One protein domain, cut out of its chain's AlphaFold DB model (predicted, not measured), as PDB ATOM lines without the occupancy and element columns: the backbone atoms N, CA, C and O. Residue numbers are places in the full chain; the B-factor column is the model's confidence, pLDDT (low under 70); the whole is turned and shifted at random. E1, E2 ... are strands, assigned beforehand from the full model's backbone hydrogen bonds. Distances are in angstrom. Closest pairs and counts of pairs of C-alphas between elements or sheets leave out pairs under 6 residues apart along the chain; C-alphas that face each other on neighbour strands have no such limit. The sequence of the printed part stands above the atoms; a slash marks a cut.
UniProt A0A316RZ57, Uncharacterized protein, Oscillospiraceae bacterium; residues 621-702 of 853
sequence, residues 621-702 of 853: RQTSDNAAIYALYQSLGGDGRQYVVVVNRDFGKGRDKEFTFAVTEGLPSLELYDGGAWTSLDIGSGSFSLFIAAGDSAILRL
ATOM      1  N   ARG A 621      33.897   0.434 -44.088       91.25
ATOM      2  CA  ARG A 621      33.933   0.296 -42.633       91.25
ATOM      3  C   ARG A 621      34.105  -1.165 -42.256       91.25
ATOM      4  O   ARG A 621      33.230  -1.981 -42.541       91.25
ATOM      5  N   GLN A 622      35.198  -1.499 -41.575       93.06
ATOM      6  CA  GLN A 622      35.406  -2.846 -41.045       93.06
ATOM      7  C   GLN A 622      34.310  -3.186 -40.028       93.06
ATOM      8  O   GLN A 622      33.938  -2.373 -39.183       93.06
ATOM      9  N   THR A 623      33.792  -4.404 -40.122       93.69
ATOM     10  CA  THR A 623      32.790  -4.974 -39.209       93.69
ATOM     11  C   THR A 623      33.312  -6.202 -38.464       93.69
ATOM     12  O   THR A 623      32.760  -6.545 -37.421       93.69
ATOM     13  N   SER A 624      34.385  -6.833 -38.955       94.12
ATOM     14  CA  SER A 624      35.177  -7.814 -38.207       94.12
ATOM     15  C   SER A 624      35.995  -7.140 -37.097       94.12
ATOM     16  O   SER A 624      36.175  -5.924 -37.103       94.12
ATOM     17  N   ASP A 625      36.550  -7.926 -36.176       93.69
ATOM     18  CA  ASP A 625      37.415  -7.483 -35.068       93.69
ATOM     19  C   ASP A 625      38.921  -7.690 -35.336       93.69
ATOM     20  O   ASP A 625      39.753  -7.495 -34.449       93.69
ATOM     21  N   ASN A 626      39.287  -8.069 -36.563       96.12
ATOM     22  CA  ASN A 626      40.678  -8.261 -36.972       96.12
ATOM     23  C   ASN A 626      41.476  -6.947 -36.925       96.12
ATOM     24  O   ASN A 626      40.962  -5.876 -37.248       96.12
ATOM     25  N   ALA A 627      42.758  -7.042 -36.578       95.56
ATOM     26  CA  ALA A 627      43.658  -5.897 -36.558       95.56
ATOM     27  C   ALA A 627      44.138  -5.540 -37.976       95.56
ATOM     28  O   ALA A 627      44.616  -6.419 -38.696       95.56
ATOM     29  N   ALA A 628      44.050  -4.261 -38.360       97.06
ATOM     30  CA  ALA A 628      44.334  -3.836 -39.730       97.06
ATOM     31  C   ALA A 628      44.958  -2.439 -39.894       97.06
ATOM     32  O   ALA A 628      44.689  -1.505 -39.138       97.06
ATOM     33  N   ILE A 629      45.751  -2.383 -40.963       97.88
ATOM     34  CA  ILE A 629      46.223  -1.294 -41.829       97.88
ATOM     35  C   ILE A 629      45.187  -0.677 -42.767       97.88
ATOM     36  O   ILE A 629      44.710  -1.438 -43.600       97.88
ATOM     37  N   TYR A 630      44.861   0.612 -42.739       97.00
ATOM     38  CA  TYR A 630      44.066   1.245 -43.802       97.00
ATOM     39  C   TYR A 630      44.813   2.398 -44.431       97.00
ATOM     40  O   TYR A 630      45.334   3.238 -43.706       97.00
ATOM     41  N   ALA A 631      44.802   2.484 -45.758       96.88
ATOM     42  CA  ALA A 631      45.321   3.644 -46.468       96.88
ATOM     43  C   ALA A 631      44.391   4.067 -47.603       96.88
ATOM     44  O   ALA A 631      43.960   3.226 -48.392       96.88
ATOM     45  N   LEU A 632      44.123   5.367 -47.705       95.75
ATOM     46  CA  LEU A 632      43.554   5.976 -48.901       95.75
ATOM     47  C   LEU A 632      44.703   6.464 -49.773       95.75
ATOM     48  O   LEU A 632      45.479   7.328 -49.372       95.75
ATOM     49  N   TYR A 633      44.782   5.922 -50.974       95.50
ATOM     50  CA  TYR A 633      45.729   6.317 -51.996       95.50
ATOM     51  C   TYR A 633      45.071   7.238 -53.012       95.50
ATOM     52  O   TYR A 633      43.939   6.994 -53.430       95.50
ATOM     53  N   GLN A 634      45.804   8.255 -53.454       92.12
ATOM     54  CA  GLN A 634      45.402   9.156 -54.525       92.12
ATOM     55  C   GLN A 634      46.425   9.125 -55.659       92.12
ATOM     56  O   GLN A 634      47.615   9.327 -55.430       92.12
ATOM     57  N   SER A 635      45.946   8.900 -56.883       90.12
ATOM     58  CA  SER A 635      46.732   9.012 -58.110       90.12
ATOM     59  C   SER A 635      47.348  10.403 -58.235       90.12
ATOM     60  O   SER A 635      46.665  11.415 -58.092       90.12
ATOM     61  N   LEU A 636      48.649  10.432 -58.524       83.00
ATOM     62  CA  LEU A 636      49.391  11.621 -58.941       83.00
ATOM     63  C   LEU A 636      49.110  11.973 -60.409       83.00
ATOM     64  O   LEU A 636      49.480  13.050 -60.870       83.00
ATOM     65  N   GLY A 637      48.471  11.066 -61.153       69.00
ATOM     66  CA  GLY A 637      47.981  11.331 -62.497       69.00
ATOM     67  C   GLY A 637      46.783  12.282 -62.494       69.00
ATOM     68  O   GLY A 637      46.073  12.439 -61.503       69.00
ATOM     69  N   GLY A 638      46.518  12.895 -63.648       63.22
ATOM     70  CA  GLY A 638      45.402  13.835 -63.815       63.22
ATOM     71  C   GLY A 638      43.999  13.219 -63.692       63.22
ATOM     72  O   GLY A 638      43.023  13.961 -63.743       63.22
ATOM     73  N   ASP A 639      43.878  11.897 -63.539       73.25
ATOM     74  CA  ASP A 639      42.599  11.199 -63.351       73.25
ATOM     75  C   ASP A 639      42.072  11.275 -61.907       73.25
ATOM     76  O   ASP A 639      40.894  11.005 -61.665       73.25
ATOM     77  N   GLY A 640      42.935  11.632 -60.945       75.31
ATOM     78  CA  GLY A 640      42.592  11.738 -59.529       75.31
ATOM     79  C   GLY A 640      42.064  10.438 -58.916       75.31
ATOM     80  O   GLY A 640      41.410  10.490 -57.873       75.31
ATOM     81  N   ARG A 641      42.312   9.282 -59.553       90.44
ATOM     82  CA  ARG A 641      41.760   7.987 -59.136       90.44
ATOM     83  C   ARG A 641      42.190   7.648 -57.709       90.44
ATOM     84  O   ARG A 641      43.337   7.881 -57.331       90.44
ATOM     85  N   GLN A 642      41.277   7.065 -56.935       94.12
ATOM     86  CA  GLN A 642      41.533   6.675 -55.552       94.12
ATOM     87  C   GLN A 642      41.500   5.165 -55.345       94.12
ATOM     88  O   GLN A 642      40.722   4.439 -55.975       94.12
ATOM     89  N   TYR A 643      42.334   4.716 -54.412       95.94
ATOM     90  CA  TYR A 643      42.469   3.318 -54.028       95.94
ATOM     91  C   TYR A 643      42.416   3.187 -52.509       95.94
ATOM     92  O   TYR A 643      42.849   4.085 -51.791       95.94
ATOM     93  N   VAL A 644      41.912   2.063 -52.017       97.19
ATOM     94  CA  VAL A 644      41.967   1.710 -50.598       97.19
ATOM     95  C   VAL A 644      42.860   0.494 -50.439       97.19
ATOM     96  O   VAL A 644      42.625  -0.533 -51.072       97.19
ATOM     97  N   VAL A 645      43.873   0.604 -49.588       98.06
ATOM     98  CA  VAL A 645      44.723  -0.521 -49.193       98.06
ATOM     99  C   VAL A 645      44.302  -0.985 -47.810       98.06
ATOM    100  O   VAL A 645      44.163  -0.163 -46.901       98.06
ATOM    101  N   VAL A 646      44.123  -2.295 -47.655       98.31
ATOM    102  CA  VAL A 646      43.893  -2.942 -46.361       98.31
ATOM    103  C   VAL A 646      45.035  -3.909 -46.083       98.31
ATOM    104  O   VAL A 646      45.275  -4.795 -46.896       98.31
ATOM    105  N   VAL A 647      45.723  -3.766 -44.950       98.25
ATOM    106  CA  VAL A 647      46.814  -4.666 -44.526       98.25
ATOM    107  C   VAL A 647      46.387  -5.479 -43.314       98.25
ATOM    108  O   VAL A 647      45.928  -4.908 -42.324       98.25
ATOM    109  N   ASN A 648      46.591  -6.796 -43.354       97.94
ATOM    110  CA  ASN A 648      46.406  -7.657 -42.190       97.94
ATOM    111  C   ASN A 648      47.566  -7.456 -41.201       97.94
ATOM    112  O   ASN A 648      48.714  -7.769 -41.509       97.94
ATOM    113  N   ARG A 649      47.275  -6.946 -39.996       95.94
ATOM    114  CA  ARG A 649      48.303  -6.710 -38.961       95.94
ATOM    115  C   ARG A 649      48.700  -7.985 -38.213       95.94
ATOM    116  O   ARG A 649      49.628  -7.958 -37.408       95.94
ATOM    117  N   ASP A 650      47.993  -9.091 -38.431       95.50
ATOM    118  CA  ASP A 650      48.388 -10.399 -37.924       95.50
ATOM    119  C   ASP A 650      49.327 -11.066 -38.933       95.50
ATOM    120  O   ASP A 650      48.914 -11.447 -40.022       95.50
ATOM    121  N   PHE A 651      50.599 -11.176 -38.569       94.62
ATOM    122  CA  PHE A 651      51.677 -11.729 -39.395       94.62
ATOM    123  C   PHE A 651      52.216 -13.047 -38.826       94.62
ATOM    124  O   PHE A 651      53.311 -13.483 -39.156       94.62
ATOM    125  N   GLY A 652      51.475 -13.694 -37.922       93.06
ATOM    126  CA  GLY A 652      51.842 -15.031 -37.470       93.06
ATOM    127  C   GLY A 652      51.568 -16.074 -38.556       93.06
ATOM    128  O   GLY A 652      50.552 -16.022 -39.244       93.06
ATOM    129  N   LYS A 653      52.426 -17.088 -38.665       89.75
ATOM    130  CA  LYS A 653      52.209 -18.207 -39.588       89.75
ATOM    131  C   LYS A 653      50.814 -18.834 -39.441       89.75
ATOM    132  O   LYS A 653      50.412 -19.227 -38.343       89.75
ATOM    133  N   GLY A 654      50.093 -18.958 -40.560       89.00
ATOM    134  CA  GLY A 654      48.732 -19.511 -40.617       89.00
ATOM    135  C   GLY A 654      47.651 -18.612 -40.006       89.00
ATOM    136  O   GLY A 654      46.576 -19.097 -39.648       89.00
ATOM    137  N   ARG A 655      47.933 -17.316 -39.836       94.19
ATOM    138  CA  ARG A 655      47.000 -16.314 -39.299       94.19
ATOM    139  C   ARG A 655      46.307 -15.518 -40.399       94.19
ATOM    140  O   ARG A 655      46.043 -14.329 -40.242       94.19
ATOM    141  N   ASP A 656      45.969 -16.195 -41.482       94.69
ATOM    142  CA  ASP A 656      45.127 -15.637 -42.527       94.69
ATOM    143  C   ASP A 656      43.734 -15.341 -41.960       94.69
ATOM    144  O   ASP A 656      43.221 -16.072 -41.098       94.69
ATOM    145  N   LYS A 657      43.120 -14.248 -42.411       95.88
ATOM    146  CA  LYS A 657      41.857 -13.760 -41.851       95.88
ATOM    147  C   LYS A 657      40.867 -13.399 -42.941       95.88
ATOM    148  O   LYS A 657      41.216 -12.792 -43.948       95.88
ATOM    149  N   GLU A 658      39.604 -13.709 -42.676       97.56
ATOM    150  CA  GLU A 658      38.483 -13.107 -43.384       97.56
ATOM    151  C   GLU A 658      38.130 -11.774 -42.714       97.56
ATOM    152  O   GLU A 658      37.808 -11.725 -41.525       97.56
ATOM    153  N   PHE A 659      38.210 -10.693 -43.480       97.25
ATOM    154  CA  PHE A 659      37.794  -9.350 -43.105       97.25
ATOM    155  C   PHE A 659      36.418  -9.068 -43.691       97.25
ATOM    156  O   PHE A 659      36.188  -9.308 -44.875       97.25
ATOM    157  N   THR A 660      35.513  -8.518 -42.885       96.69
ATOM    158  CA  THR A 660      34.162  -8.159 -43.329       96.69
ATOM    159  C   THR A 660      33.984  -6.648 -43.296       96.69
ATOM    160  O   THR A 660      34.320  -5.998 -42.304       96.69
ATOM    161  N   PHE A 661      33.409  -6.073 -44.351       95.94
ATOM    162  CA  PHE A 661      33.251  -4.628 -44.512       95.94
ATOM    163  C   PHE A 661      31.803  -4.258 -44.810       95.94
ATOM    164  O   PHE A 661      31.114  -4.975 -45.529       95.94
ATOM    165  N   ALA A 662      31.367  -3.113 -44.296       94.31
ATOM    166  CA  ALA A 662      30.222  -2.370 -44.801       94.31
ATOM    167  C   ALA A 662      30.721  -1.259 -45.736       94.31
ATOM    168  O   ALA A 662      31.781  -0.690 -45.487       94.31
ATOM    169  N   VAL A 663      29.977  -0.935 -46.790       92.69
ATOM    170  CA  VAL A 663      30.304   0.189 -47.686       92.69
ATOM    171  C   VAL A 663      29.475   1.419 -47.335       92.69
ATOM    172  O   VAL A 663      28.331   1.293 -46.890       92.69
ATOM    173  N   THR A 664      30.034   2.610 -47.548       87.94
ATOM    174  CA  THR A 664      29.279   3.861 -47.404       87.94
ATOM    175  C   THR A 664      28.092   3.889 -48.367       87.94
ATOM    176  O   THR A 664      28.181   3.442 -49.515       87.94
ATOM    177  N   GLU A 665      26.959   4.421 -47.898       83.88
ATOM    178  CA  GLU A 665      25.749   4.552 -48.708       83.88
ATOM    179  C   GLU A 665      26.037   5.338 -49.997       83.88
ATOM    180  O   GLU A 665      26.663   6.397 -49.976       83.88
ATOM    181  N   GLY A 666      25.583   4.808 -51.136       81.75
ATOM    182  CA  GLY A 666      25.749   5.452 -52.439       81.75
ATOM    183  C   GLY A 666      27.070   5.166 -53.161       81.75
ATOM    184  O   GLY A 666      27.242   5.678 -54.265       81.75
ATOM    185  N   LEU A 667      27.974   4.339 -52.614       89.44
ATOM    186  CA  LEU A 667      29.133   3.843 -53.365       89.44
ATOM    187  C   LEU A 667      28.653   2.947 -54.532       89.44
ATOM    188  O   LEU A 667      28.044   1.907 -54.280       89.44
ATOM    189  N   PRO A 668      28.898   3.314 -55.807       88.38
ATOM    190  CA  PRO A 668      28.281   2.625 -56.941       88.38
ATOM    191  C   PRO A 668      28.995   1.328 -57.337       88.38
ATOM    192  O   PRO A 668      28.368   0.426 -57.883       88.38
ATOM    193  N   SER A 669      30.309   1.245 -57.121       92.38
ATOM    194  CA  SER A 669      31.114   0.065 -57.445       92.38
ATOM    195  C   SER A 669      32.416   0.064 -56.653       92.38
ATOM    196  O   SER A 669      32.852   1.101 -56.149       92.38
ATOM    197  N   LEU A 670      33.023  -1.113 -56.550       95.56
ATOM    198  CA  LEU A 670      34.328  -1.330 -55.947       95.56
ATOM    199  C   LEU A 670      34.997  -2.490 -56.684       95.56
ATOM    200  O   LEU A 670      34.334  -3.482 -56.996       95.56
ATOM    201  N   GLU A 671      36.286  -2.376 -56.974       97.00
ATOM    202  CA  GLU A 671      37.042  -3.430 -57.656       97.00
ATOM    203  C   GLU A 671      38.215  -3.879 -56.792       97.00
ATOM    204  O   GLU A 671      38.914  -3.043 -56.230       97.00
ATOM    205  N   LEU A 672      38.439  -5.187 -56.702       97.31
ATOM    206  CA  LEU A 672      39.599  -5.795 -56.060       97.31
ATOM    207  C   LEU A 672      40.676  -6.066 -57.105       97.31
ATOM    208  O   LEU A 672      40.382  -6.602 -58.177       97.31
ATOM    209  N   TYR A 673      41.913  -5.714 -56.777       96.00
ATOM    210  CA  TYR A 673      43.077  -6.135 -57.541       96.00
ATOM    211  C   TYR A 673      43.546  -7.515 -57.079       96.00
ATOM    212  O   TYR A 673      43.846  -7.699 -55.898       96.00
ATOM    213  N   ASP A 674      43.624  -8.461 -58.009       90.19
ATOM    214  CA  ASP A 674      44.105  -9.819 -57.764       90.19
ATOM    215  C   ASP A 674      44.841 -10.349 -59.004       90.19
ATOM    216  O   ASP A 674      44.310 -10.312 -60.120       90.19
ATOM    217  N   GLY A 675      46.086 -10.798 -58.830       82.12
ATOM    218  CA  GLY A 675      46.869 -11.466 -59.873       82.12
ATOM    219  C   GLY A 675      47.056 -10.665 -61.168       82.12
ATOM    220  O   GLY A 675      47.117 -11.254 -62.248       82.12
ATOM    221  N   GLY A 676      47.120  -9.330 -61.093       86.75
ATOM    222  CA  GLY A 676      47.243  -8.461 -62.272       86.75
ATOM    223  C   GLY A 676      45.923  -8.049 -62.930       86.75
ATOM    224  O   GLY A 676      45.950  -7.365 -63.955       86.75
ATOM    225  N   ALA A 677      44.776  -8.429 -62.366       92.50
ATOM    226  CA  ALA A 677      43.457  -8.099 -62.891       92.50
ATOM    227  C   ALA A 677      42.596  -7.354 -61.864       92.50
ATOM    228  O   ALA A 677      42.745  -7.512 -60.655       92.50
ATOM    229  N   TRP A 678      41.659  -6.551 -62.368       96.00
ATOM    230  CA  TRP A 678      40.629  -5.899 -61.564       96.00
ATOM    231  C   TRP A 678      39.329  -6.691 -61.656       96.00
ATOM    232  O   TRP A 678      38.830  -6.926 -62.757       96.00
ATOM    233  N   THR A 679      38.774  -7.073 -60.508       96.12
ATOM    234  CA  THR A 679      37.507  -7.807 -60.417       96.12
ATOM    235  C   THR A 679      36.496  -6.998 -59.617       96.12
ATOM    236  O   THR A 679      36.777  -6.588 -58.493       96.12
ATOM    237  N   SER A 680      35.306  -6.768 -60.171       95.81
ATOM    238  CA  SER A 680      34.231  -6.075 -59.452       95.81
ATOM    239  C   SER A 680      33.738  -6.896 -58.259       95.81
ATOM    240  O   SER A 680      33.465  -8.089 -58.390       95.81
ATOM    241  N   LEU A 681      33.583  -6.243 -57.109       95.19
ATOM    242  CA  LEU A 681      32.998  -6.835 -55.910       95.19
ATOM    243  C   LEU A 681      31.475  -6.659 -55.912       95.19
ATOM    244  O   LEU A 681      30.964  -5.589 -56.248       95.19
ATOM    245  N   ASP A 682      30.749  -7.698 -55.495       91.50
ATOM    246  CA  ASP A 682      29.314  -7.588 -55.229       91.50
ATOM    247  C   ASP A 682      29.094  -6.880 -53.886       91.50
ATOM    248  O   ASP A 682      29.329  -7.444 -52.819       91.50
ATOM    249  N   ILE A 683      28.661  -5.622 -53.961       91.00
ATOM    250  CA  ILE A 683      28.352  -4.771 -52.805       91.00
ATOM    251  C   ILE A 683      26.841  -4.536 -52.650       91.00
ATOM    252  O   ILE A 683      26.431  -3.665 -51.884       91.00
ATOM    253  N   GLY A 684      25.992  -5.294 -53.360       76.94
ATOM    254  CA  GLY A 684      24.541  -5.070 -53.420       76.94
ATOM    255  C   GLY A 684      23.810  -5.180 -52.074       76.94
ATOM    256  O   GLY A 684      22.741  -4.596 -51.905       76.94
ATOM    257  N   SER A 685      24.391  -5.881 -51.094       79.12
ATOM    258  CA  SER A 685      23.888  -5.952 -49.715       79.12
ATOM    259  C   SER A 685      24.403  -4.830 -48.802       79.12
ATOM    260  O   SER A 685      24.089  -4.825 -47.614       79.12
ATOM    261  N   GLY A 686      25.224  -3.911 -49.322       89.62
ATOM    262  CA  GLY A 686      25.936  -2.902 -48.535       89.62
ATOM    263  C   GLY A 686      27.143  -3.451 -47.766       89.62
ATOM    264  O   GLY A 686      27.670  -2.765 -46.892       89.62
ATOM    265  N   SER A 687      27.588  -4.677 -48.062       93.25
ATOM    266  CA  SER A 687      28.699  -5.339 -47.372       93.25
ATOM    267  C   SER A 687      29.443  -6.318 -48.274       93.25
ATOM    268  O   SER A 687      28.838  -6.886 -49.175       93.25
ATOM    269  N   PHE A 688      30.713  -6.590 -47.979       95.56
ATOM    270  CA  PHE A 688      31.512  -7.620 -48.653       95.56
ATOM    271  C   PHE A 688      32.549  -8.233 -47.700       95.56
ATOM    272  O   PHE A 688      32.700  -7.794 -46.554       95.56
ATOM    273  N   SER A 689      33.255  -9.270 -48.148       95.94
ATOM    274  CA  SER A 689      34.303  -9.938 -47.369       95.94
ATOM    275  C   SER A 689      35.545 -10.180 -48.218       95.94
ATOM    276  O   SER A 689      35.433 -10.416 -49.418       95.94
ATOM    277  N   LEU A 690      36.720 -10.099 -47.595       96.12
ATOM    278  CA  LEU A 690      38.015 -10.361 -48.218       96.12
ATOM    279  C   LEU A 690      38.810 -11.323 -47.347       96.12
ATOM    280  O   LEU A 690      38.883 -11.140 -46.135       96.12
ATOM    281  N   PHE A 691      39.455 -12.304 -47.965       96.25
ATOM    282  CA  PHE A 691      40.459 -13.112 -47.289       96.25
ATOM    283  C   PHE A 691      41.833 -12.487 -47.525       96.25
ATOM    284  O   PHE A 691      42.231 -12.315 -48.674       96.25
ATOM    285  N   ILE A 692      42.534 -12.125 -46.453       97.06
ATOM    286  CA  ILE A 692      43.870 -11.523 -46.524       97.06
ATOM    287  C   ILE A 692      44.822 -12.403 -45.716       97.06
ATOM    288  O   ILE A 692      44.577 -12.681 -44.534       97.06
ATOM    289  N   ALA A 693      45.888 -12.866 -46.371       96.75
ATOM    290  CA  ALA A 693      46.903 -13.713 -45.757       96.75
ATOM    291  C   ALA A 693      47.617 -12.993 -44.601       96.75
ATOM    292  O   ALA A 693      47.550 -11.765 -44.473       96.75
ATOM    293  N   ALA A 694      48.272 -13.757 -43.730       97.25
ATOM    294  CA  ALA A 694      49.047 -13.195 -42.632       97.25
ATOM    295  C   ALA A 694      50.097 -12.189 -43.148       97.25
ATOM    296  O   ALA A 694      50.913 -12.520 -44.005       97.25
ATOM    297  N   GLY A 695      50.055 -10.954 -42.648       96.62
ATOM    298  CA  GLY A 695      50.976  -9.883 -43.041       96.62
ATOM    299  C   GLY A 695      50.780  -9.283 -44.443       96.62
ATOM    300  O   GLY A 695      51.432  -8.289 -44.760       96.62
ATOM    301  N   ASP A 696      49.904  -9.831 -45.288       97.19
ATOM    302  CA  ASP A 696      49.683  -9.340 -46.657       97.19
ATOM    303  C   ASP A 696      48.654  -8.194 -46.704       97.19
ATOM    304  O   ASP A 696      48.128  -7.722 -45.686       97.19
ATOM    305  N   SER A 697      48.357  -7.739 -47.917       96.94
ATOM    306  CA  SER A 697      47.462  -6.639 -48.218       96.94
ATOM    307  C   SER A 697      46.476  -6.951 -49.346       96.94
ATOM    308  O   SER A 697      46.721  -7.791 -50.215       96.94
ATOM    309  N   ALA A 698      45.365  -6.218 -49.351       97.62
ATOM    310  CA  ALA A 698      44.415  -6.132 -50.453       97.62
ATOM    311  C   ALA A 698      44.345  -4.691 -50.977       97.62
ATOM    312  O   ALA A 698      44.381  -3.741 -50.189       97.62
ATOM    313  N   ILE A 699      44.208  -4.530 -52.296       97.62
ATOM    314  CA  ILE A 699      44.085  -3.225 -52.960       97.62
ATOM    315  C   ILE A 699      42.723  -3.145 -53.638       97.62
ATOM    316  O   ILE A 699      42.373  -3.978 -54.475       97.62
ATOM    317  N   LEU A 700      41.967  -2.115 -53.288       97.56
ATOM    318  CA  LEU A 700      40.646  -1.831 -53.821       97.56
ATOM    319  C   LEU A 700      40.692  -0.542 -54.636       97.56
ATOM    320  O   LEU A 700      41.318   0.428 -54.219       97.56
ATOM    321  N   ARG A 701      40.002  -0.495 -55.771       95.81
ATOM    322  CA  ARG A 701      39.883   0.702 -56.610       95.81
ATOM    323  C   ARG A 701      38.483   1.286 -56.488       95.81
ATOM    324  O   ARG A 701      37.495   0.602 -56.762       95.81
ATOM    325  N   LEU A 702      38.412   2.557 -56.090       94.75
ATOM    326  CA  LEU A 702      37.165   3.326 -56.054       94.75
ATOM    327  C   LEU A 702      36.731   3.690 -57.483       94.75
ATOM    328  O   LEU A 702      37.566   3.617 -58.383       94.75
TER     329      LEU A 702
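AT A GLANCE: This is residues 621 to 702 of the 853 residues of an uncharacterized protein of Oscillospiraceae bacterium (UniProt A0A316RZ57). The domain is an open, wedge-shaped sandwich of strands: a strongly twisted sheet of five strands makes one layer, and a ribbon of two strands, E3 and E6, crosses over one of its faces. The two layers come closest at one end of the ribbon, near Asn 648 of E2 and Ile 692 of E6, while E1 and E5 are the edge strands of the five-stranded sheet and residues 621 to 622 pair briefly with E3. The printed part has 82 residues with no named helix and seven named strands, E1 to E7 in order along the chain; the sheet's order is E1, E2, E7, E4, E5, antiparallel throughout, and the class is all strand, with 41 of the 82 residues in strands. The whole is compact, with a radius of gyration of the C-alphas of 13.1 A and spans of 40 by 30 by 20 A.

HOW THE PARTS SIT: The larger sheet is strongly twisted: its C-alphas lie up to 5.5 A off the best plane, and from edge to edge the strands' lines turn by 105 degrees. E7, residues 697 to 701, is an inner strand and the antiparallel neighbour of E2, residues 642 to 648, with 161 degrees between their directions; N 644 and O 700 are within hydrogen-bond range at 2.8 A, and so are N 698 and O 646 at 2.8 A. The edge strand E1, residues 628 to 635, forms a hairpin with E2 at 159 degrees, and N 633 and O 643 are 2.8 A apart. E4, residues 671 to 674, is the other neighbour of E7, antiparallel at 140 degrees, with N 701 and O 671 at 2.8 A. E5, residues 677 to 680, is the other edge strand of this sheet and forms a hairpin with E4, antiparallel at 146 degrees; N 672 and O 679 are within hydrogen-bond range at 2.8 A. The second sheet is the antiparallel pair of E3, residues 657 to 663, and E6, residues 687 to 692, at 152 degrees, with N 659 and O 690 at 2.8 A. The closest C-alphas of E2 and E6 are those of Asn 648 and Ile 692, 6.3 A apart, and those of E6 and E7 are Ile 692 and Ala 698, 6.7 A apart. E4 and E6 are apart, and so are E3 and E7. Residues 621 to 622 form a short antiparallel pairing with residues 661 to 662 of E3.

IN THESE COORDINATES: E1 is the longest strand by residues and measures 22.6 A from first to last C-alpha, starting at C-alpha 628 (44.334, -3.836, -39.730). E2 measures 20.2 A, E3 19.0 A and E6 16.4 A. E7 measures 13.5 A and ends at C-alpha 701 (39.883, 0.702, -56.610). E4 and E5 are the short ones, at 9.5 A and 10.1 A; C-alpha 677, where E5 begins, is at (43.457, -8.099, -62.891).

THE WHOLE: The two C-alphas farthest apart are those of Gly 638, in the link from E1 to E2, and Gly 654, in the link from E2 to E3, at 40.8 A. The first and last printed C-alphas, Arg 621 and Leu 702, are 14.1 A apart. The printed part has no cut. The links E4 to E5 and E6 to E7 are tight, the other four are short, and no link is long. The mean pLDDT of the printed part is 92.5, and residues 637 to 638 are under 70.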